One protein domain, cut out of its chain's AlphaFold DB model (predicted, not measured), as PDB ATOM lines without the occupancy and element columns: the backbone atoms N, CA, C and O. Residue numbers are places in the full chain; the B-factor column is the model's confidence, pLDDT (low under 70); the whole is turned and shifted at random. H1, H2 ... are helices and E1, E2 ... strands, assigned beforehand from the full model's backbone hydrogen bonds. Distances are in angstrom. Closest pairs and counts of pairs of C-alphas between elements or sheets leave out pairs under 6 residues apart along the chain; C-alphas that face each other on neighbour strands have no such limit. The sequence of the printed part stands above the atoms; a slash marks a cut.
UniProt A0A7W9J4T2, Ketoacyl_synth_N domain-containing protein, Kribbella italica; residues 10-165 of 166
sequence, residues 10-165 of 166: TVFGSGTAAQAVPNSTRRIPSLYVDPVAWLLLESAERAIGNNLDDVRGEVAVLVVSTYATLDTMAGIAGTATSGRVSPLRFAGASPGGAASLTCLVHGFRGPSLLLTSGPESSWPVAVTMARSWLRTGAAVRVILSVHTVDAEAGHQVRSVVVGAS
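AT A GLANCE: This is residues 10 to 165 of the 166 residues of the protein "Ketoacyl_synth_N domain-containing protein" of Kribbella italica (UniProt A0A7W9J4T2). A twisted five-stranded sheet is the middle of three layers, with H1 and H5 covering one face and the long helix H6 packed on the other. The helical hairpin of H3 and H4 extends the whole, and residues 78 to 83 stick out. The printed part has 156 residues, with six named helices and five named strands in the order E1 H1 H2 E2 H3 H4 H5 E3 H6 E4 E5. The sheet, ordered E1 E5 E4 E2 E3, is mixed, and the class is mixed, helices and strands. The whole is compact, with a radius of gyration of the C-alphas of 15.5 A, and elongated in outline, 54 by 33 by 26 A.

HOW THE PARTS SIT: Begin at edge strand E1, residues 10 to 19; beside it run E5, 154 to 164, E4, 141 to 150, E2, 59 to 65, and edge strand E3, 112 to 115. E1 and E5 are antiparallel, with N 15 and O 159 within hydrogen-bond range at 2.9 A; the hairpin E4 and E5 has N 146 and O 158 at 2.8 A. E4 and E2 are parallel, with N 62 and O 143 at 2.8 A; E2 and E3 are parallel, with N 63 and O 113 at 2.9 A. H1, residues 35 to 48, is on the sheet over E1 and E5, at a height over the sheet of 6.6 A; the closest C-alphas of H1 and E1 are those of Ala 47 and Ser 14, 3.9 A apart. H5, residues 95 to 106, is on the same face over E2 and E3, at a height of 8.5 A. H5 touches H1 with residues 97 to 102 alone, at a steep tilt of 43 degrees; the closest C-alphas are those of Ala 37 and Ala 98, 4.4 A apart. H6, residues 119 to 135, is on the opposite face; its closest C-alphas to E4 are those of Ala 130 and Val 142, 6.2 A apart. H2, residues 53 to 58, only grazes the sheet. H3, residues 70 to 80, and H4, 87 to 92, are not on it; they touch as a hairpin, the C-alphas of Thr 72 and Arg 89 closest at 6.8 A. E2, H3 H4 H5, E3 is a strand-helix-strand unit, parallel neighbour strands with helices between; E1, H1 H2, E2 and E3, H6, E4 are split units, other strands lying between, with right-handed crossovers. Every O i to N i+4 pair is within hydrogen-bond range in H3 and H4, against 9 of 10 in H1, 5 of 8 in H5, 11 of 13 in H6 and 0 of 2 in H2, where 1 of 3 O i to N i+3 pairs is.

IN THESE COORDINATES: Find C-alpha 10 at (33.812, 153.833, 16.316); E1 runs 28.4 A from there. E5 spans 33.1 A, ending at C-alpha 164, (33.117, 149.330, 12.510), and H6 spans 23.3 A.

THE WHOLE: The C-alphas of Ser 82 and Ser 165, 54.3 A apart, are the farthest. The printed part has no cut, E1 to H1 is a long link, and no printed residue is under 70 in pLDDT.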
ATOM      1  N   THR A  10      32.730 152.940  15.884       95.31
ATOM      2  CA  THR A  10      33.812 153.833  16.316       95.31
ATOM      3  C   THR A  10      33.710 155.173  15.593       95.31
ATOM      4  O   THR A  10      33.565 155.209  14.370       95.31
ATOM      5  N   VAL A  11      33.805 156.283  16.334       94.88
ATOM      6  CA  VAL A  11      33.815 157.649  15.779       94.88
ATOM      7  C   VAL A  11      35.249 158.077  15.468       94.88
ATOM      8  O   VAL A  11      36.087 158.146  16.360       94.88
ATOM      9  N   PHE A  12      35.513 158.421  14.208       94.75
ATOM     10  CA  PHE A  12      36.823 158.870  13.714       94.75
ATOM     11  C   PHE A  12      36.947 160.394  13.614       94.75
ATOM     12  O   PHE A  12      38.044 160.924  13.454       94.75
ATOM     13  N   GLY A  13      35.824 161.107  13.682       95.44
ATOM     14  CA  GLY A  13      35.801 162.560  13.605       95.44
ATOM     15  C   GLY A  13      34.391 163.119  13.693       95.44
ATOM     16  O   GLY A  13      33.402 162.409  13.481       95.44
ATOM     17  N   SER A  14      34.296 164.400  14.033       96.50
ATOM     18  CA  SER A  14      33.025 165.114  14.134       96.50
ATOM     19  C   SER A  14      33.180 166.563  13.700       96.50
ATOM     20  O   SER A  14      34.244 167.156  13.862       96.50
ATOM     21  N   GLY A  15      32.117 167.117  13.136       96.75
ATOM     22  CA  GLY A  15      32.081 168.469  12.609       96.75
ATOM     23  C   GLY A  15      30.695 169.063  12.784       96.75
ATOM     24  O   GLY A  15      29.693 168.349  12.834       96.75
ATOM     25  N   THR A  16      30.641 170.380  12.917       96.81
ATOM     26  CA  THR A  16      29.391 171.143  12.928       96.81
ATOM     27  C   THR A  16      29.538 172.347  12.020       96.81
ATOM     28  O   THR A  16      30.633 172.896  11.910       96.81
ATOM     29  N   ALA A  17      28.456 172.774  11.379       96.12
ATOM     30  CA  ALA A  17      28.381 174.031  10.644       96.12
ATOM     31  C   ALA A  17      26.995 174.649  10.848       96.12
ATOM     32  O   ALA A  17      26.000 173.930  10.922       96.12
ATOM     33  N   ALA A  18      26.927 175.974  10.958       95.75
ATOM     34  CA  ALA A  18      25.674 176.684  11.178       95.75
ATOM     35  C   ALA A  18      25.661 178.009  10.422       95.75
ATOM     36  O   ALA A  18      26.666 178.722  10.398       95.75
ATOM     37  N   GLN A  19      24.524 178.331   9.809       94.25
ATOM     38  CA  GLN A  19      24.298 179.580   9.089       94.25
ATOM     39  C   GLN A  19      22.817 179.959   9.168       94.25
ATOM     40  O   GLN A  19      21.948 179.126   8.921       94.25
ATOM     41  N   ALA A  20      22.526 181.237   9.429       92.38
ATOM     42  CA  ALA A  20      21.150 181.740   9.426       92.38
ATOM     43  C   ALA A  20      20.459 181.493   8.071       92.38
ATOM     44  O   ALA A  20      19.325 181.029   8.018       92.38
ATOM     45  N   VAL A  21      21.188 181.748   6.979       90.75
ATOM     46  CA  VAL A  21      20.782 181.451   5.601       90.75
ATOM     47  C   VAL A  21      21.939 180.723   4.915       90.75
ATOM     48  O   VAL A  21      22.986 181.352   4.705       90.75
ATOM     49  N   PRO A  22      21.783 179.430   4.570       90.25
ATOM     50  CA  PRO A  22      22.822 178.655   3.918       90.25
ATOM     51  C   PRO A  22      23.295 179.336   2.642       90.25
ATOM     52  O   PRO A  22      22.504 179.749   1.796       90.25
ATOM     53  N   ASN A  23      24.605 179.463   2.502       89.00
ATOM     54  CA  ASN A  23      25.244 179.973   1.307       89.00
ATOM     55  C   ASN A  23      26.665 179.415   1.182       89.00
ATOM     56  O   ASN A  23      27.199 178.755   2.069       89.00
ATOM     57  N   SER A  24      27.285 179.682   0.038       89.00
ATOM     58  CA  SER A  24      28.700 179.400  -0.165       89.00
ATOM     59  C   SER A  24      29.286 180.370  -1.175       89.00
ATOM     60  O   SER A  24      28.586 180.811  -2.094       89.00
ATOM     61  N   THR A  25      30.578 180.660  -1.052       89.00
ATOM     62  CA  THR A  25      31.381 181.311  -2.097       89.00
ATOM     63  C   THR A  25      31.960 180.297  -3.086       89.00
ATOM     64  O   THR A  25      32.297 180.664  -4.211       89.00
ATOM     65  N   ARG A  26      32.025 179.008  -2.713       91.25
ATOM     66  CA  ARG A  26      32.531 177.927  -3.565       91.25
ATOM     67  C   ARG A  26      31.585 177.679  -4.733       91.25
ATOM     68  O   ARG A  26      30.362 177.660  -4.585       91.25
ATOM     69  N   ARG A  27      32.152 177.481  -5.921       87.25
ATOM     70  CA  ARG A  27      31.405 177.190  -7.149       87.25
ATOM     71  C   ARG A  27      32.076 176.047  -7.887       87.25
ATOM     72  O   ARG A  27      33.299 176.003  -7.982       87.25
ATOM     73  N   ILE A  28      31.263 175.143  -8.417       89.69
ATOM     74  CA  ILE A  28      31.702 174.099  -9.339       89.69
ATOM     75  C   ILE A  28      31.069 174.437 -10.694       89.69
ATOM     76  O   ILE A  28      29.844 174.593 -10.751       89.69
ATOM     77  N   PRO A  29      31.864 174.619 -11.765       90.25
ATOM     78  CA  PRO A  29      31.330 174.931 -13.086       90.25
ATOM     79  C   PRO A  29      30.249 173.935 -13.509       90.25
ATOM     80  O   PRO A  29      30.387 172.733 -13.299       90.25
ATOM     81  N   SER A  30      29.171 174.450 -14.103       87.19
ATOM     82  CA  SER A  30      28.037 173.653 -14.592       87.19
ATOM     83  C   SER A  30      27.289 172.834 -13.528       87.19
ATOM     84  O   SER A  30      26.474 171.986 -13.884       87.19
ATOM     85  N   LEU A  31      27.507 173.104 -12.236       90.50
ATOM     86  CA  LEU A  31      26.779 172.480 -11.135       90.50
ATOM     87  C   LEU A  31      25.960 173.523 -10.373       90.50
ATOM     88  O   LEU A  31      26.467 174.569  -9.968       90.50
ATOM     89  N   TYR A  32      24.699 173.189 -10.120       93.25
ATOM     90  CA  TYR A  32      23.887 173.846  -9.107       93.25
ATOM     91  C   TYR A  32      23.437 172.798  -8.089       93.25
ATOM     92  O   TYR A  32      22.964 171.726  -8.460       93.25
ATOM     93  N   VAL A  33      23.585 173.128  -6.812       93.25
ATOM     94  CA  VAL A  33      23.099 172.351  -5.672       93.25
ATOM     95  C   VAL A  33      22.382 173.303  -4.734       93.25
ATOM     96  O   VAL A  33      22.720 174.491  -4.686       93.25
ATOM     97  N   ASP A  34      21.403 172.778  -4.006       94.88
ATOM     98  CA  ASP A  34      20.707 173.549  -2.985       94.88
ATOM     99  C   ASP A  34      21.699 174.164  -1.979       94.88
ATOM    100  O   ASP A  34      22.696 173.513  -1.636       94.88
ATOM    101  N   PRO A  35      21.464 175.398  -1.497       94.12
ATOM    102  CA  PRO A  35      22.344 176.037  -0.530       94.12
ATOM    103  C   PRO A  35      22.667 175.191   0.712       94.12
ATOM    104  O   PRO A  35      23.802 175.245   1.191       94.12
ATOM    105  N   VAL A  36      21.742 174.347   1.194       95.25
ATOM    106  CA  VAL A  36      22.013 173.459   2.337       95.25
ATOM    107  C   VAL A  36      23.098 172.425   2.038       95.25
ATOM    108  O   VAL A  36      23.799 171.989   2.949       95.25
ATOM    109  N   ALA A  37      23.261 172.020   0.775       95.75
ATOM    110  CA  ALA A  37      24.266 171.037   0.382       95.75
ATOM    111  C   ALA A  37      25.678 171.549   0.691       95.75
ATOM    112  O   ALA A  37      26.538 170.776   1.105       95.75
ATOM    113  N   TRP A  38      25.906 172.858   0.563       95.81
ATOM    114  CA  TRP A  38      27.178 173.471   0.938       95.81
ATOM    115  C   TRP A  38      27.413 173.457   2.447       95.81
ATOM    116  O   TRP A  38      28.533 173.193   2.874       95.81
ATOM    117  N   LEU A  39      26.371 173.682   3.250       96.25
ATOM    118  CA  LEU A  39      26.467 173.599   4.709       96.25
ATOM    119  C   LEU A  39      26.719 172.153   5.175       96.25
ATOM    120  O   LEU A  39      27.506 171.914   6.092       96.25
ATOM    121  N   LEU A  40      26.092 171.181   4.504       96.69
ATOM    122  CA  LEU A  40      26.350 169.751   4.694       96.69
ATOM    123  C   LEU A  40      27.801 169.392   4.368       96.69
ATOM    124  O   LEU A  40      28.441 168.687   5.148       96.69
ATOM    125  N   LEU A  41      28.314 169.892   3.243       96.69
ATOM    126  CA  LEU A  41      29.703 169.706   2.842       96.69
ATOM    127  C   LEU A  41      30.664 170.307   3.871       96.69
ATOM    128  O   LEU A  41      31.591 169.624   4.280       96.69
ATOM    129  N   GLU A  42      30.424 171.534   4.331       96.88
ATOM    130  CA  GLU A  42      31.280 172.205   5.316       96.88
ATOM    131  C   GLU A  42      31.356 171.423   6.639       96.88
ATOM    132  O   GLU A  42      32.441 171.191   7.178       96.88
ATOM    133  N   SER A  43      30.210 170.976   7.159       97.44
ATOM    134  CA  SER A  43      30.167 170.142   8.365       97.44
ATOM    135  C   SER A  43      30.876 168.798   8.155       97.44
ATOM    136  O   SER A  43      31.606 168.340   9.037       97.44
ATOM    137  N   ALA A  44      30.709 168.177   6.982       97.00
ATOM    138  CA  ALA A  44      31.391 166.936   6.638       97.00
ATOM    139  C   ALA A  44      32.910 167.131   6.527       97.00
ATOM    140  O   ALA A  44      33.647 166.359   7.127       97.00
ATOM    141  N   GLU A  45      33.390 168.174   5.848       96.62
ATOM    142  CA  GLU A  45      34.818 168.508   5.729       96.62
ATOM    143  C   GLU A  45      35.464 168.681   7.117       96.62
ATOM    144  O   GLU A  45      36.536 168.129   7.375       96.62
ATOM    145  N   ARG A  46      34.769 169.341   8.055       97.06
ATOM    146  CA  ARG A  46      35.209 169.458   9.459       97.06
ATOM    147  C   ARG A  46      35.273 168.103  10.176       97.06
ATOM    148  O   ARG A  46      36.181 167.890  10.970       97.06
ATOM    149  N   ALA A  47      34.334 167.195   9.900       96.56
ATOM    150  CA  ALA A  47      34.323 165.855  10.486       96.56
ATOM    151  C   ALA A  47      35.392 164.926   9.887       96.56
ATOM    152  O   ALA A  47      35.928 164.079  10.596       96.56
ATOM    153  N   ILE A  48      35.687 165.072   8.594       95.44
ATOM    154  CA  ILE A  48      36.677 164.276   7.862       95.44
ATOM    155  C   ILE A  48      38.098 164.625   8.316       95.44
ATOM    156  O   ILE A  48      38.916 163.721   8.509       95.44
ATOM    157  N   GLY A  49      38.410 165.917   8.466       88.75
ATOM    158  CA  GLY A  49      39.787 166.362   8.682       88.75
ATOM    159  C   GLY A  49      40.708 165.852   7.566       88.75
ATOM    160  O   GLY A  49      40.407 166.035   6.389       88.75
ATOM    161  N   ASN A  50      41.790 165.156   7.931       77.94
ATOM    162  CA  ASN A  50      42.731 164.528   6.989       77.94
ATOM    163  C   ASN A  50      42.639 162.985   6.990       77.94
ATOM    164  O   ASN A  50      43.577 162.305   6.590       77.94
ATOM    165  N   ASN A  51      41.535 162.413   7.482       77.12
ATOM    166  CA  ASN A  51      41.509 161.013   7.928       77.12
ATOM    167  C   ASN A  51      40.999 159.998   6.888       77.12
ATOM    168  O   ASN A  51      40.901 158.817   7.211       77.12
ATOM    169  N   LEU A  52      40.610 160.424   5.678       85.62
ATOM    170  CA  LEU A  52      39.899 159.559   4.717       85.62
ATOM    171  C   LEU A  52      40.590 159.377   3.358       85.62
ATOM    172  O   LEU A  52      39.992 158.774   2.467       85.62
ATOM    173  N   ASP A  53      41.816 159.868   3.180       80.75
ATOM    174  CA  ASP A  53      42.481 159.850   1.870       80.75
ATOM    175  C   ASP A  53      42.730 158.437   1.331       80.75
ATOM    176  O   ASP A  53      42.477 158.185   0.151       80.75
ATOM    177  N   ASP A  54      43.096 157.502   2.204       84.00
ATOM    178  CA  ASP A  54      43.421 156.124   1.819       84.00
ATOM    179  C   ASP A  54      42.186 155.256   1.530       84.00
ATOM    180  O   ASP A  54      42.294 154.203   0.907       84.00
ATOM    181  N   VAL A  55      40.995 155.695   1.953       85.25
ATOM    182  CA  VAL A  55      39.751 154.904   1.879       85.25
ATOM    183  C   VAL A  55      38.665 155.566   1.036       85.25
ATOM    184  O   VAL A  55      37.509 155.152   1.094       85.25
ATOM    185  N   ARG A  56      39.000 156.584   0.226       82.69
ATOM    186  CA  ARG A  56      38.019 157.370  -0.555       82.69
ATOM    187  C   ARG A  56      37.049 156.499  -1.365       82.69
ATOM    188  O   ARG A  56      35.864 156.813  -1.444       82.69
ATOM    189  N   GLY A  57      37.518 155.382  -1.927       87.56
ATOM    190  CA  GLY A  57      36.688 154.447  -2.698       87.56
ATOM    191  C   GLY A  57      35.578 153.749  -1.899       87.56
ATOM    192  O   GLY A  57      34.645 153.227  -2.496       87.56
ATOM    193  N   GLU A  58      35.650 153.777  -0.570       92.81
ATOM    194  CA  GLU A  58      34.843 152.956   0.337       92.81
ATOM    195  C   GLU A  58      34.139 153.809   1.409       92.81
ATOM    196  O   GLU A  58      33.751 153.311   2.465       92.81
ATOM    197  N   VAL A  59      33.971 155.113   1.159       97.12
ATOM    198  CA  VAL A  59      33.242 156.025   2.056       97.12
ATOM    199  C   VAL A  59      31.789 156.164   1.606       97.12
ATOM    200  O   VAL A  59      31.524 156.581   0.477       97.12
ATOM    201  N   ALA A  60      30.852 155.856   2.500       97.44
ATOM    202  CA  ALA A  60      29.428 156.129   2.327       97.44
ATOM    203  C   ALA A  60      29.023 157.478   2.938       97.44
ATOM    204  O   ALA A  60      29.632 157.944   3.904       97.44
ATOM    205  N   VAL A  61      27.951 158.081   2.423       97.81
ATOM    206  CA  VAL A  61      27.401 159.354   2.920       97.81
ATOM    207  C   VAL A  61      25.908 159.218   3.191       97.81
ATOM    208  O   VAL A  61      25.127 158.899   2.300       97.81
ATOM    209  N   LEU A  62      25.487 159.506   4.417       97.62
ATOM    210  CA  LEU A  62      24.088 159.473   4.817       97.62
ATOM    211  C   LEU A  62      23.693 160.808   5.438       97.62
ATOM    212  O   LEU A  62      24.282 161.254   6.420       97.62
ATOM    213  N   VAL A  63      22.666 161.430   4.873       97.25
ATOM    214  CA  VAL A  63      22.117 162.699   5.347       97.25
ATOM    215  C   VAL A  63      20.714 162.491   5.902       97.25
ATOM    216  O   VAL A  63      19.889 161.814   5.297       97.25
ATOM    217  N   VAL A  64      20.416 163.116   7.034       96.56
ATOM    218  CA  VAL A  64      19.074 163.221   7.606       96.56
ATOM    219  C   VAL A  64      18.668 164.686   7.591       96.56
ATOM    220  O   VAL A  64      19.357 165.519   8.175       96.56
ATOM    221  N   SER A  65      17.578 165.016   6.902       95.00
ATOM    222  CA  SER A  65      17.154 166.404   6.732       95.00
ATOM    223  C   SER A  65      15.693 166.500   6.306       95.00
ATOM    224  O   SER A  65      15.350 166.106   5.197       95.00
ATOM    225  N   THR A  66      14.847 167.108   7.139       91.81
ATOM    226  CA  THR A  66      13.447 167.407   6.773       91.81
ATOM    227  C   THR A  66      13.345 168.488   5.700       91.81
ATOM    228  O   THR A  66      12.434 168.480   4.880       91.81
ATOM    229  N   TYR A  67      14.296 169.419   5.703       91.56
ATOM    230  CA  TYR A  67      14.274 170.586   4.831       91.56
ATOM    231  C   TYR A  67      15.001 170.334   3.512       91.56
ATOM    232  O   TYR A  67      14.573 170.862   2.502       91.56
ATOM    233  N   ALA A  68      16.064 169.520   3.506       90.69
ATOM    234  CA  ALA A  68      16.875 169.160   2.338       90.69
ATOM    235  C   ALA A  68      16.903 170.266   1.264       90.69
ATOM    236  O   ALA A  68      17.437 171.338   1.506       90.69
ATOM    237  N   THR A  69      16.278 170.040   0.113       93.69
ATOM    238  CA  THR A  69      16.283 170.957  -1.033       93.69
ATOM    239  C   THR A  69      15.059 171.881  -1.116       93.69
ATOM    240  O   THR A  69      14.695 172.348  -2.199       93.69
ATOM    241  N   LEU A  70      14.378 172.118   0.011       93.75
ATOM    242  CA  LEU A  70      13.125 172.875   0.087       93.75
ATOM    243  C   LEU A  70      13.277 174.309  -0.430       93.75
ATOM    244  O   LEU A  70      12.378 174.775  -1.123       93.75
ATOM    245  N   ASP A  71      14.395 174.986  -0.150       92.62
ATOM    246  CA  ASP A  71      14.641 176.351  -0.640       92.62
ATOM    247  C   ASP A  71      14.678 176.388  -2.175       92.62
ATOM    248  O   ASP A  71      13.959 177.156  -2.823       92.62
ATOM    249  N   THR A  72      15.432 175.472  -2.788       94.44
ATOM    250  CA  THR A  72      15.468 175.366  -4.248       94.44
ATOM    251  C   THR A  72      14.103 174.996  -4.824       94.44
ATOM    252  O   THR A  72      13.686 175.598  -5.819       94.44
ATOM    253  N   MET A  73      13.392 174.041  -4.212       94.56
ATOM    254  CA  MET A  73      12.044 173.644  -4.633       94.56
ATOM    255  C   MET A  73      11.060 174.819  -4.572       94.56
ATOM    256  O   MET A  73      10.334 175.054  -5.541       94.56
ATOM    257  N   ALA A  74      11.066 175.592  -3.484       93.81
ATOM    258  CA  ALA A  74      10.227 176.774  -3.316       93.81
ATOM    259  C   ALA A  74      10.556 177.848  -4.363       93.81
ATOM    260  O   ALA A  74       9.651 178.402  -4.993       93.81
ATOM    261  N   GLY A  75      11.845 178.082  -4.626       92.94
ATOM    262  CA  GLY A  75      12.287 178.996  -5.677       92.94
ATOM    263  C   GLY A  75      11.810 178.581  -7.074       92.94
ATOM    264  O   GLY A  75      11.376 179.431  -7.847       92.94
ATOM    265  N   ILE A  76      11.840 177.284  -7.399       93.88
ATOM    266  CA  ILE A  76      11.306 176.764  -8.670       93.88
ATOM    267  C   ILE A  76       9.790 176.947  -8.744       93.88
ATOM    268  O   ILE A  76       9.282 177.414  -9.763       93.88
ATOM    269  N   ALA A  77       9.066 176.595  -7.679       92.88
ATOM    270  CA  ALA A  77       7.615 176.740  -7.628       92.88
ATOM    271  C   ALA A  77       7.189 178.204  -7.834       92.88
ATOM    272  O   ALA A  77       6.254 178.472  -8.589       92.88
ATOM    273  N   GLY A  78       7.932 179.152  -7.251       91.06
ATOM    274  CA  GLY A  78       7.695 180.586  -7.409       91.06
ATOM    275  C   GLY A  78       7.864 181.106  -8.842       91.06
ATOM    276  O   GLY A  78       7.195 182.065  -9.218       91.06
ATOM    277  N   THR A  79       8.708 180.478  -9.671       89.44
ATOM    278  CA  THR A  79       8.899 180.888 -11.076       89.44
ATOM    279  C   THR A  79       8.089 180.063 -12.072       89.44
ATOM    280  O   THR A  79       7.964 180.466 -13.230       89.44
ATOM    281  N   ALA A  80       7.523 178.926 -11.660       86.19
ATOM    282  CA  ALA A  80       6.856 177.984 -12.558       86.19
ATOM    283  C   ALA A  80       5.675 178.609 -13.325       86.19
ATOM    284  O   ALA A  80       5.498 178.336 -14.511       86.19
ATOM    285  N   THR A  81       4.919 179.510 -12.691       86.69
ATOM    286  CA  THR A  81       3.778 180.217 -13.305       86.69
ATOM    287  C   THR A  81       4.177 181.125 -14.470       86.69
ATOM    288  O   THR A  81       3.354 181.410 -15.334       86.69
ATOM    289  N   SER A  82       5.449 181.533 -14.546       87.69
ATOM    290  CA  SER A  82       5.996 182.313 -15.666       87.69
ATOM    291  C   SER A  82       6.386 181.460 -16.884       87.69
ATOM    292  O   SER A  82       6.865 181.993 -17.884       87.69
ATOM    293  N   GLY A  83       6.238 180.130 -16.803       85.25
ATOM    294  CA  GLY A  83       6.609 179.193 -17.868       85.25
ATOM    295  C   GLY A  83       8.119 178.978 -18.029       85.25
ATOM    296  O   GLY A  83       8.553 178.371 -19.007       85.25
ATOM    297  N   ARG A  84       8.941 179.471 -17.094       87.00
ATOM    298  CA  ARG A  84      10.406 179.358 -17.137       87.00
ATOM    299  C   ARG A  84      10.924 178.646 -15.891       87.00
ATOM    300  O   ARG A  84      10.795 179.145 -14.775       87.00
ATOM    301  N   VAL A  85      11.572 177.504 -16.097       90.69
ATOM    302  CA  VAL A  85      12.296 176.762 -15.055       90.69
ATOM    303  C   VAL A  85      13.733 176.566 -15.522       90.69
ATOM    304  O   VAL A  85      13.975 176.150 -16.652       90.69
ATOM    305  N   SER A  86      14.699 176.884 -14.660       91.25
ATOM    306  CA  SER A  86      16.110 176.607 -14.940       91.25
ATOM    307  C   SER A  86      16.368 175.097 -14.855       91.25
ATOM    308  O   SER A  86      16.144 174.529 -13.783       91.25
ATOM    309  N   PRO A  87      16.899 174.447 -15.912       92.44
ATOM    310  CA  PRO A  87      17.252 173.027 -15.856       92.44
ATOM    311  C   PRO A  87      18.264 172.704 -14.749       92.44
ATOM    312  O   PRO A  87      18.132 171.690 -14.070       92.44
ATOM    313  N   LEU A  88      19.234 173.599 -14.512       93.31
ATOM    314  CA  LEU A  88      20.233 173.430 -13.453       93.31
ATOM    315  C   LEU A  88      19.600 173.467 -12.061       93.31
ATOM    316  O   LEU A  88      19.900 172.614 -11.230       93.31
ATOM    317  N   ARG A  89      18.702 174.428 -11.804       93.38
ATOM    318  CA  ARG A  89      18.010 174.498 -10.508       93.38
ATOM    319  C   ARG A  89      17.074 173.317 -10.315       93.38
ATOM    320  O   ARG A  89      17.038 172.766  -9.226       93.38
ATOM    321  N   PHE A  90      16.369 172.900 -11.368       93.56
ATOM    322  CA  PHE A  90      15.502 171.726 -11.321       93.56
ATOM    323  C   PHE A  90      16.275 170.460 -10.937       93.56
ATOM    324  O   PHE A  90      15.870 169.757 -10.017       93.56
ATOM    325  N   ALA A  91      17.430 170.211 -11.563       92.00
ATOM    326  CA  ALA A  91      18.300 169.101 -11.182       92.00
ATOM    327  C   ALA A  91      18.820 169.238  -9.737       92.00
ATOM    328  O   ALA A  91      18.793 168.273  -8.973       92.00
ATOM    329  N   GLY A  92      19.242 170.442  -9.338       92.06
ATOM    330  CA  GLY A  92      19.745 170.706  -7.987       92.06
ATOM    331  C   GLY A  92      18.686 170.688  -6.881       92.06
ATOM    332  O   GLY A  92      19.051 170.649  -5.710       92.06
ATOM    333  N   ALA A  93      17.396 170.665  -7.229       93.38
ATOM    334  CA  ALA A  93      16.300 170.473  -6.281       93.38
ATOM    335  C   ALA A  93      16.118 169.004  -5.857       93.38
ATOM    336  O   ALA A  93      15.313 168.721  -4.972       93.38
ATOM    337  N   SER A  94      16.845 168.060  -6.464       91.56
ATOM    338  CA  SER A  94      16.824 166.657  -6.052       91.56
ATOM    339  C   SER A  94      17.409 166.489  -4.645       91.56
ATOM    340  O   SER A  94      18.568 166.858  -4.433       91.56
ATOM    341  N   PRO A  95      16.695 165.849  -3.696       85.50
ATOM    342  CA  PRO A  95      17.242 165.551  -2.374       85.50
ATOM    343  C   PRO A  95      18.540 164.734  -2.437       85.50
ATOM    344  O   PRO A  95      19.456 164.954  -1.647       85.50
ATOM    345  N   GLY A  96      18.686 163.857  -3.437       85.31
ATOM    346  CA  GLY A  96      19.929 163.114  -3.653       85.31
ATOM    347  C   GLY A  96      21.142 164.022  -3.901       85.31
ATOM    348  O   GLY A  96      22.255 163.662  -3.519       85.31
ATOM    349  N   GLY A  97      20.942 165.224  -4.455       84.81
ATOM    350  CA  GLY A  97      22.003 166.209  -4.679       84.81
ATOM    351  C   GLY A  97      22.635 166.720  -3.382       84.81
ATOM    352  O   GLY A  97      23.848 166.920  -3.334       84.81
ATOM    353  N   ALA A  98      21.844 166.850  -2.312       83.88
ATOM    354  CA  ALA A  98      22.333 167.305  -1.012       83.88
ATOM    355  C   ALA A  98      23.266 166.283  -0.339       83.88
ATOM    356  O   ALA A  98      24.247 166.675   0.285       83.88
ATOM    357  N   ALA A  99      23.009 164.980  -0.509       87.31
ATOM    358  CA  ALA A  99      23.925 163.929  -0.053       87.31
ATOM    359  C   ALA A  99      25.114 163.723  -1.009       87.31
ATOM    360  O   ALA A  99      26.231 163.456  -0.570       87.31
ATOM    361  N   SER A 100      24.894 163.878  -2.318       90.50
ATOM    362  CA  SER A 100      25.903 163.578  -3.343       90.50
ATOM    363  C   SER A 100      27.016 164.619  -3.450       90.50
ATOM    364  O   SER A 100      28.094 164.279  -3.933       90.50
ATOM    365  N   LEU A 101      26.803 165.870  -3.017       94.75
ATOM    366  CA  LEU A 101      27.828 166.916  -3.138       94.75
ATOM    367  C   LEU A 101      29.131 166.530  -2.423       94.75
ATOM    368  O   LEU A 101      30.207 166.674  -3.001       94.75
ATOM    369  N   THR A 102      29.033 165.990  -1.206       94.69
ATOM    370  CA  THR A 102      30.192 165.502  -0.443       94.69
ATOM    371  C   THR A 102      30.931 164.407  -1.208       94.69
ATOM    372  O   THR A 102      32.158 164.445  -1.308       94.69
ATOM    373  N   CYS A 103      30.199 163.478  -1.830       94.94
ATOM    374  CA  CYS A 103      30.801 162.436  -2.656       94.94
ATOM    375  C   CYS A 103      31.533 163.014  -3.870       94.94
ATOM    376  O   CYS A 103      32.666 162.627  -4.138       94.94
ATOM    377  N   LEU A 104      30.919 163.968  -4.578       94.31
ATOM    378  CA  LEU A 104      31.511 164.605  -5.758       94.31
ATOM    379  C   LEU A 104      32.798 165.362  -5.419       94.31
ATOM    380  O   LEU A 104      33.778 165.267  -6.153       94.31
ATOM    381  N   VAL A 105      32.803 166.098  -4.307       94.25
ATOM    382  CA  VAL A 105      33.952 166.907  -3.883       94.25
ATOM    383  C   VAL A 105      35.128 166.043  -3.433       94.25
ATOM    384  O   VAL A 105      36.270 166.349  -3.773       94.25
ATOM    385  N   HIS A 106      34.867 164.970  -2.685       93.50
ATOM    386  CA  HIS A 106      35.926 164.127  -2.126       93.50
ATOM    387  C   HIS A 106      36.226 162.868  -2.952       93.50
ATOM    388  O   HIS A 106      37.162 162.136  -2.633       93.50
ATOM    389  N   GLY A 107      35.481 162.620  -4.030       93.88
ATOM    390  CA  GLY A 107      35.633 161.424  -4.856       93.88
ATOM    391  C   GLY A 107      35.169 160.143  -4.162       93.88
ATOM    392  O   GLY A 107      35.697 159.072  -4.465       93.88
ATOM    393  N   PHE A 108      34.215 160.240  -3.231       95.50
ATOM    394  CA  PHE A 108      33.687 159.073  -2.526       95.50
ATOM    395  C   PHE A 108      32.831 158.199  -3.440       95.50
ATOM    396  O   PHE A 108      32.048 158.711  -4.243       95.50
ATOM    397  N   ARG A 109      32.990 156.876  -3.318       94.94
ATOM    398  CA  ARG A 109      32.315 155.886  -4.181       94.94
ATOM    399  C   ARG A 109      31.439 154.881  -3.434       94.94
ATOM    400  O   ARG A 109      30.854 154.012  -4.076       94.94
ATOM    401  N   GLY A 110      31.322 155.002  -2.112       94.88
ATOM    402  CA  GLY A 110      30.387 154.196  -1.336       94.88
ATOM    403  C   GLY A 110      28.926 154.629  -1.534       94.88
ATOM    404  O   GLY A 110      28.641 155.622  -2.214       94.88
ATOM    405  N   PRO A 111      27.976 153.894  -0.930       96.06
ATOM    406  CA  PRO A 111      26.559 154.240  -0.952       96.06
ATOM    407  C   PRO A 111      26.283 155.670  -0.482       96.06
ATOM    408  O   PRO A 111      26.924 156.173   0.442       96.06
ATOM    409  N   SER A 112      25.271 156.309  -1.070       95.88
ATOM    410  CA  SER A 112      24.736 157.568  -0.554       95.88
ATOM    411  C   SER A 112      23.231 157.484  -0.326       95.88
ATOM    412  O   SER A 112      22.514 156.816  -1.071       95.88
ATOM    413  N   LEU A 113      22.753 158.135   0.735       96.38
ATOM    414  CA  LEU A 113      21.339 158.163   1.099       96.38
ATOM    415  C   LEU A 113      20.981 159.503   1.740       96.38
ATOM    416  O   LEU A 113      21.736 160.037   2.548       96.38
ATOM    417  N   LEU A 114      19.795 160.014   1.422       96.38
ATOM    418  CA  LEU A 114      19.169 161.098   2.169       96.38
ATOM    419  C   LEU A 114      17.820 160.626   2.716       96.38
ATOM    420  O   LEU A 114      16.977 160.150   1.960       96.38
ATOM    421  N   LEU A 115      17.612 160.792   4.021       96.19
ATOM    422  CA  LEU A 115      16.335 160.594   4.699       96.19
ATOM    423  C   LEU A 115      15.649 161.954   4.883       96.19
ATOM    424  O   LEU A 115      16.197 162.842   5.537       96.19
ATOM    425  N   THR A 116      14.463 162.117   4.291       93.06
ATOM    426  CA  THR A 116      13.716 163.391   4.234       93.06
ATOM    427  C   THR A 116      12.776 163.625   5.422       93.06
ATOM    428  O   THR A 116      11.979 164.560   5.415       93.06
ATOM    429  N   SER A 117      12.829 162.778   6.448       91.06
ATOM    430  CA  SER A 117      12.017 162.887   7.664       91.06
ATOM    431  C   SER A 117      12.756 163.612   8.800       91.06
ATOM    432  O   SER A 117      13.918 164.004   8.672       91.06
ATOM    433  N   GLY A 118      12.063 163.848   9.919       89.50
ATOM    434  CA  GLY A 118      12.639 164.453  11.123       89.50
ATOM    435  C   GLY A 118      13.829 163.656  11.674       89.50
ATOM    436  O   GLY A 118      13.844 162.427  11.536       89.50
ATOM    437  N   PRO A 119      14.816 164.302  12.323       89.75
ATOM    438  CA  PRO A 119      15.942 163.596  12.924       89.75
ATOM    439  C   PRO A 119      15.528 162.501  13.903       89.75
ATOM    440  O   PRO A 119      16.108 161.425  13.875       89.75
ATOM    441  N   GLU A 120      14.503 162.743  14.718       90.12
ATOM    442  CA  GLU A 120      14.040 161.791  15.735       90.12
ATOM    443  C   GLU A 120      13.566 160.464  15.133       90.12
ATOM    444  O   GLU A 120      13.963 159.398  15.598       90.12
ATOM    445  N   SER A 121      12.782 160.507  14.053       91.50
ATOM    446  CA  SER A 121      12.281 159.297  13.390       91.50
ATOM    447  C   SER A 121      13.296 158.663  12.438       91.50
ATOM    448  O   SER A 121      13.268 157.454  12.211       91.50
ATOM    449  N   SER A 122      14.205 159.463  11.879       94.69
ATOM    450  CA  SER A 122      15.157 159.002  10.863       94.69
ATOM    451  C   SER A 122      16.458 158.480  11.456       94.69
ATOM    452  O   SER A 122      17.139 157.689  10.809       94.69
ATOM    453  N   TRP A 123      16.836 158.920  12.659       93.19
ATOM    454  CA  TRP A 123      18.120 158.564  13.260       93.19
ATOM    455  C   TRP A 123      18.299 157.050  13.458       93.19
ATOM    456  O   TRP A 123      19.327 156.528  13.020       93.19
ATOM    457  N   PRO A 124      17.309 156.293  13.980       93.44
ATOM    458  CA  PRO A 124      17.436 154.837  14.080       93.44
ATOM    459  C   PRO A 124      17.642 154.159  12.718       93.44
ATOM    460  O   PRO A 124      18.423 153.212  12.598       93.44
ATOM    461  N   VAL A 125      16.985 154.668  11.669       96.25
ATOM    462  CA  VAL A 125      17.137 154.172  10.292       96.25
ATOM    463  C   VAL A 125      18.533 154.493   9.759       96.25
ATOM    464  O   VAL A 125      19.192 153.612   9.212       96.25
ATOM    465  N   ALA A 126      19.016 155.720   9.967       96.31
ATOM    466  CA  ALA A 126      20.350 156.154   9.560       96.31
ATOM    467  C   ALA A 126      21.448 155.271  10.166       96.31
ATOM    468  O   ALA A 126      22.308 154.755   9.451       96.31
ATOM    469  N   VAL A 127      21.374 155.038  11.476       96.06
ATOM    470  CA  VAL A 127      22.307 154.171  12.203       96.06
ATOM    471  C   VAL A 127      22.221 152.727  11.704       96.06
ATOM    472  O   VAL A 127      23.249 152.094  11.471       96.06
ATOM    473  N   THR A 128      21.011 152.207  11.481       97.00
ATOM    474  CA  THR A 128      20.811 150.847  10.950       97.00
ATOM    475  C   THR A 128      21.445 150.680   9.570       97.00
ATOM    476  O   THR A 128      22.138 149.692   9.322       97.00
ATOM    477  N   MET A 129      21.260 151.657   8.680       97.81
ATOM    478  CA  MET A 129      21.855 151.650   7.343       97.81
ATOM    479  C   MET A 129      23.380 151.728   7.398       97.81
ATOM    480  O   MET A 129      24.044 150.931   6.739       97.81
ATOM    481  N   ALA A 130      23.936 152.613   8.231       97.62
ATOM    482  CA  ALA A 130      25.381 152.731   8.408       97.62
ATOM    483  C   ALA A 130      26.008 151.418   8.896       97.62
ATOM    484  O   ALA A 130      26.966 150.932   8.299       97.62
ATOM    485  N   ARG A 131      25.417 150.794   9.925       97.31
ATOM    486  CA  ARG A 131      25.857 149.482  10.429       97.31
ATOM    487  C   ARG A 131      25.766 148.402   9.360       97.31
ATOM    488  O   ARG A 131      26.677 147.590   9.235       97.31
ATOM    489  N   SER A 132      24.684 148.390   8.582       97.81
ATOM    490  CA  SER A 132      24.514 147.433   7.489       97.81
ATOM    491  C   SER A 132      25.633 147.571   6.456       97.81
ATOM    492  O   SER A 132      26.289 146.581   6.152       97.81
ATOM    493  N   TRP A 133      25.915 148.792   5.990       98.00
ATOM    494  CA  TRP A 133      26.962 149.034   4.995       98.00
ATOM    495  C   TRP A 133      28.359 148.671   5.485       98.00
ATOM    496  O   TRP A 133      29.114 148.060   4.730       98.00
ATOM    497  N   LEU A 134      28.679 148.993   6.741       97.25
ATOM    498  CA  LEU A 134      29.951 148.619   7.360       97.25
ATOM    499  C   LEU A 134      30.085 147.095   7.470       97.25
ATOM    500  O   LEU A 134      31.082 146.520   7.047       97.25
ATOM    501  N   ARG A 135      29.044 146.417   7.965       96.56
ATOM    502  CA  ARG A 135      29.044 144.959   8.156       96.56
ATOM    503  C   ARG A 135      29.113 144.181   6.843       96.56
ATOM    504  O   ARG A 135      29.695 143.103   6.813       96.56
ATOM    505  N   THR A 136      28.490 144.676   5.774       95.94
ATOM    506  CA  THR A 136      28.503 143.997   4.468       95.94
ATOM    507  C   THR A 136      29.699 144.385   3.600       95.94
ATOM    508  O   THR A 136      29.775 143.918   2.467       95.94
ATOM    509  N   GLY A 137      30.593 145.259   4.076       95.19
ATOM    510  CA  GLY A 137      31.718 145.768   3.286       95.19
ATOM    511  C   GLY A 137      31.299 146.676   2.125       95.19
ATOM    512  O   GLY A 137      32.070 146.885   1.199       95.19
ATOM    513  N   ALA A 138      30.075 147.219   2.149       96.25
ATOM    514  CA  ALA A 138      29.651 148.217   1.164       96.25
ATOM    515  C   ALA A 138      30.340 149.575   1.394       96.25
ATOM    516  O   ALA A 138      30.370 150.415   0.496       96.25
ATOM    517  N   ALA A 139      30.861 149.791   2.604       97.31
ATOM    518  CA  ALA A 139      31.710 150.911   2.968       97.31
ATOM    519  C   ALA A 139      32.618 150.523   4.144       97.31
ATOM    520  O   ALA A 139      32.233 149.711   4.980       97.31
ATOM    521  N   VAL A 140      33.787 151.155   4.245       96.44
ATOM    522  CA  VAL A 140      34.707 151.060   5.395       96.44
ATOM    523  C   VAL A 140      34.519 152.239   6.353       96.44
ATOM    524  O   VAL A 140      34.834 152.148   7.544       96.44
ATOM    525  N   ARG A 141      33.975 153.355   5.853       97.19
ATOM    526  CA  ARG A 141      33.594 154.529   6.649       97.19
ATOM    527  C   ARG A 141      32.238 155.058   6.205       97.19
ATOM    528  O   ARG A 141      31.910 155.021   5.022       97.19
ATOM    529  N   VAL A 142      31.466 155.591   7.144       97.75
ATOM    530  CA  VAL A 142      30.189 156.258   6.866       97.75
ATOM    531  C   VAL A 142      30.221 157.658   7.453       97.75
ATOM    532  O   VAL A 142      30.526 157.841   8.629       97.75
ATOM    533  N   ILE A 143      29.881 158.652   6.640       97.69
ATOM    534  CA  ILE A 143      29.629 160.015   7.095       97.69
ATOM    535  C   ILE A 143      28.138 160.127   7.390       97.69
ATOM    536  O   ILE A 143      27.320 160.027   6.477       97.69
ATOM    537  N   LEU A 144      27.787 160.332   8.654       97.44
ATOM    538  CA  LEU A 144      26.419 160.587   9.093       97.44
ATOM    539  C   LEU A 144      26.257 162.083   9.338       97.44
ATOM    540  O   LEU A 144      26.913 162.628  10.221       97.44
ATOM    541  N   SER A 145      25.368 162.733   8.595       97.25
ATOM    542  CA  SER A 145      25.058 164.154   8.753       97.25
ATOM    543  C   SER A 145      23.596 164.344   9.131       97.25
ATOM    544  O   SER A 145      22.705 163.793   8.488       97.25
ATOM    545  N   VAL A 146      23.335 165.170  10.138       96.56
ATOM    546  CA  VAL A 146      21.987 165.589  10.530       96.56
ATOM    547  C   VAL A 146      21.870 167.087  10.317       96.56
ATOM    548  O   VAL A 146      22.684 167.843  10.838       96.56
ATOM    549  N   HIS A 147      20.852 167.495   9.568       95.81
ATOM    550  CA  HIS A 147      20.486 168.886   9.348       95.81
ATOM    551  C   HIS A 147      19.186 169.222  10.084       95.81
ATOM    552  O   HIS A 147      18.164 168.550   9.910       95.81
ATOM    553  N   THR A 148      19.225 170.292  10.869       94.69
ATOM    554  CA  THR A 148      18.091 170.876  11.589       94.69
ATOM    555  C   THR A 148      17.991 172.363  11.297       94.69
ATOM    556  O   THR A 148      18.981 173.005  10.954       94.69
ATOM    557  N   VAL A 149      16.793 172.916  11.462       93.88
ATOM    558  CA  VAL A 149      16.560 174.360  11.406       93.88
ATOM    559  C   VAL A 149      15.962 174.776  12.739       93.88
ATOM    560  O   VAL A 149      14.977 174.183  13.179       93.88
ATOM    561  N   ASP A 150      16.588 175.760  13.366       89.94
ATOM    562  CA  ASP A 150      16.143 176.408  14.590       89.94
ATOM    563  C   ASP A 150      15.649 177.830  14.277       89.94
ATOM    564  O   ASP A 150      16.164 178.487  13.368       89.94
ATOM    565  N   ALA A 151      14.642 178.304  15.011       82.50
ATOM    566  CA  ALA A 151      14.011 179.594  14.742       82.50
ATOM    567  C   ALA A 151      14.939 180.795  15.003       82.50
ATOM    568  O   ALA A 151      14.784 181.828  14.355       82.50
ATOM    569  N   GLU A 152      15.900 180.669  15.922       83.19
ATOM    570  CA  GLU A 152      16.821 181.747  16.298       83.19
ATOM    571  C   GLU A 152      18.182 181.599  15.608       83.19
ATOM    572  O   GLU A 152      18.761 182.578  15.137       83.19
ATOM    573  N   ALA A 153      18.692 180.369  15.510       81.50
ATOM    574  CA  ALA A 153      20.021 180.084  14.971       81.50
ATOM    575  C   ALA A 153      20.037 179.727  13.471       81.50
ATOM    576  O   ALA A 153      21.113 179.637  12.871       81.50
ATOM    577  N   GLY A 154      18.870 179.525  12.853       93.38
ATOM    578  CA  GLY A 154      18.730 179.132  11.453       93.38
ATOM    579  C   GLY A 154      19.180 177.697  11.193       93.38
ATOM    580  O   GLY A 154      18.850 176.780  11.945       93.38
ATOM    581  N   HIS A 155      19.909 177.469  10.103       96.06
ATOM    582  CA  HIS A 155      20.300 176.130   9.678       96.06
ATOM    583  C   HIS A 155      21.527 175.634  10.438       96.06
ATOM    584  O   HIS A 155      22.543 176.325  10.527       96.06
ATOM    585  N   GLN A 156      21.462 174.396  10.918       96.00
ATOM    586  CA  GLN A 156      22.548 173.725  11.619       96.00
ATOM    587  C   GLN A 156      22.755 172.325  11.056       96.00
ATOM    588  O   GLN A 156      21.802 171.573  10.846       96.00
ATOM    589  N   VAL A 157      24.012 171.959  10.843       96.50
ATOM    590  CA  VAL A 157      24.422 170.610  10.470       96.50
ATOM    591  C   VAL A 157      25.427 170.096  11.487       96.50
ATOM    592  O   VAL A 157      26.367 170.802  11.854       96.50
ATOM    593  N   ARG A 158      25.250 168.843  11.908       96.50
ATOM    594  CA  ARG A 158      26.263 168.065  12.625       96.50
ATOM    595  C   ARG A 158      26.599 166.824  11.814       96.50
ATOM    596  O   ARG A 158      25.695 166.103  11.397       96.50
ATOM    597  N   SER A 159      27.885 166.567  11.633       97.50
ATOM    598  CA  SER A 159      28.410 165.410  10.918       97.50
ATOM    599  C   SER A 159      29.338 164.600  11.812       97.50
ATOM    600  O   SER A 159      30.090 165.160  12.608       97.50
ATOM    601  N   VAL A 160      29.307 163.280  11.663       97.06
ATOM    602  CA  VAL A 160      30.258 162.356  12.290       97.06
ATOM    603  C   VAL A 160      30.754 161.348  11.263       97.06
ATOM    604  O   VAL A 160      29.990 160.899  10.408       97.06
ATOM    605  N   VAL A 161      32.033 160.994  11.346       97.00
ATOM    606  CA  VAL A 161      32.627 159.903  10.569       97.00
ATOM    607  C   VAL A 161      32.674 158.675  11.462       97.00
ATOM    608  O   VAL A 161      33.276 158.726  12.533       97.00
ATOM    609  N   VAL A 162      32.062 157.579  11.023       96.62
ATOM    610  CA  VAL A 162      32.029 156.317  11.769       96.62
ATOM    611  C   VAL A 162      32.614 155.160  10.965       96.62
ATOM    612  O   VAL A 162      32.588 155.168   9.734       96.62
ATOM    613  N   GLY A 163      33.127 154.154  11.662       95.94
ATOM    614  CA  GLY A 163      33.526 152.857  11.113       95.94
ATOM    615  C   GLY A 163      33.128 151.726  12.058       95.94
ATOM    616  O   GLY A 163      32.649 151.990  13.163       95.94
ATOM    617  N   ALA A 164      33.301 150.477  11.624       93.88
ATOM    618  CA  ALA A 164      33.117 149.330  12.510       93.88
ATOM    619  C   ALA A 164      34.156 149.372  13.642       93.88
ATOM    620  O   ALA A 164      35.302 149.756  13.403       93.88
ATOM    621  N   SER A 165      33.745 149.006  14.856       86.94
ATOM    622  CA  SER A 165      34.685 148.725  15.945       86.94
ATOM    623  C   SER A 165      35.494 147.461  15.622       86.94
ATOM    624  O   SER A 165      34.941 146.522  15.044       86.94
TER     625      SER A 165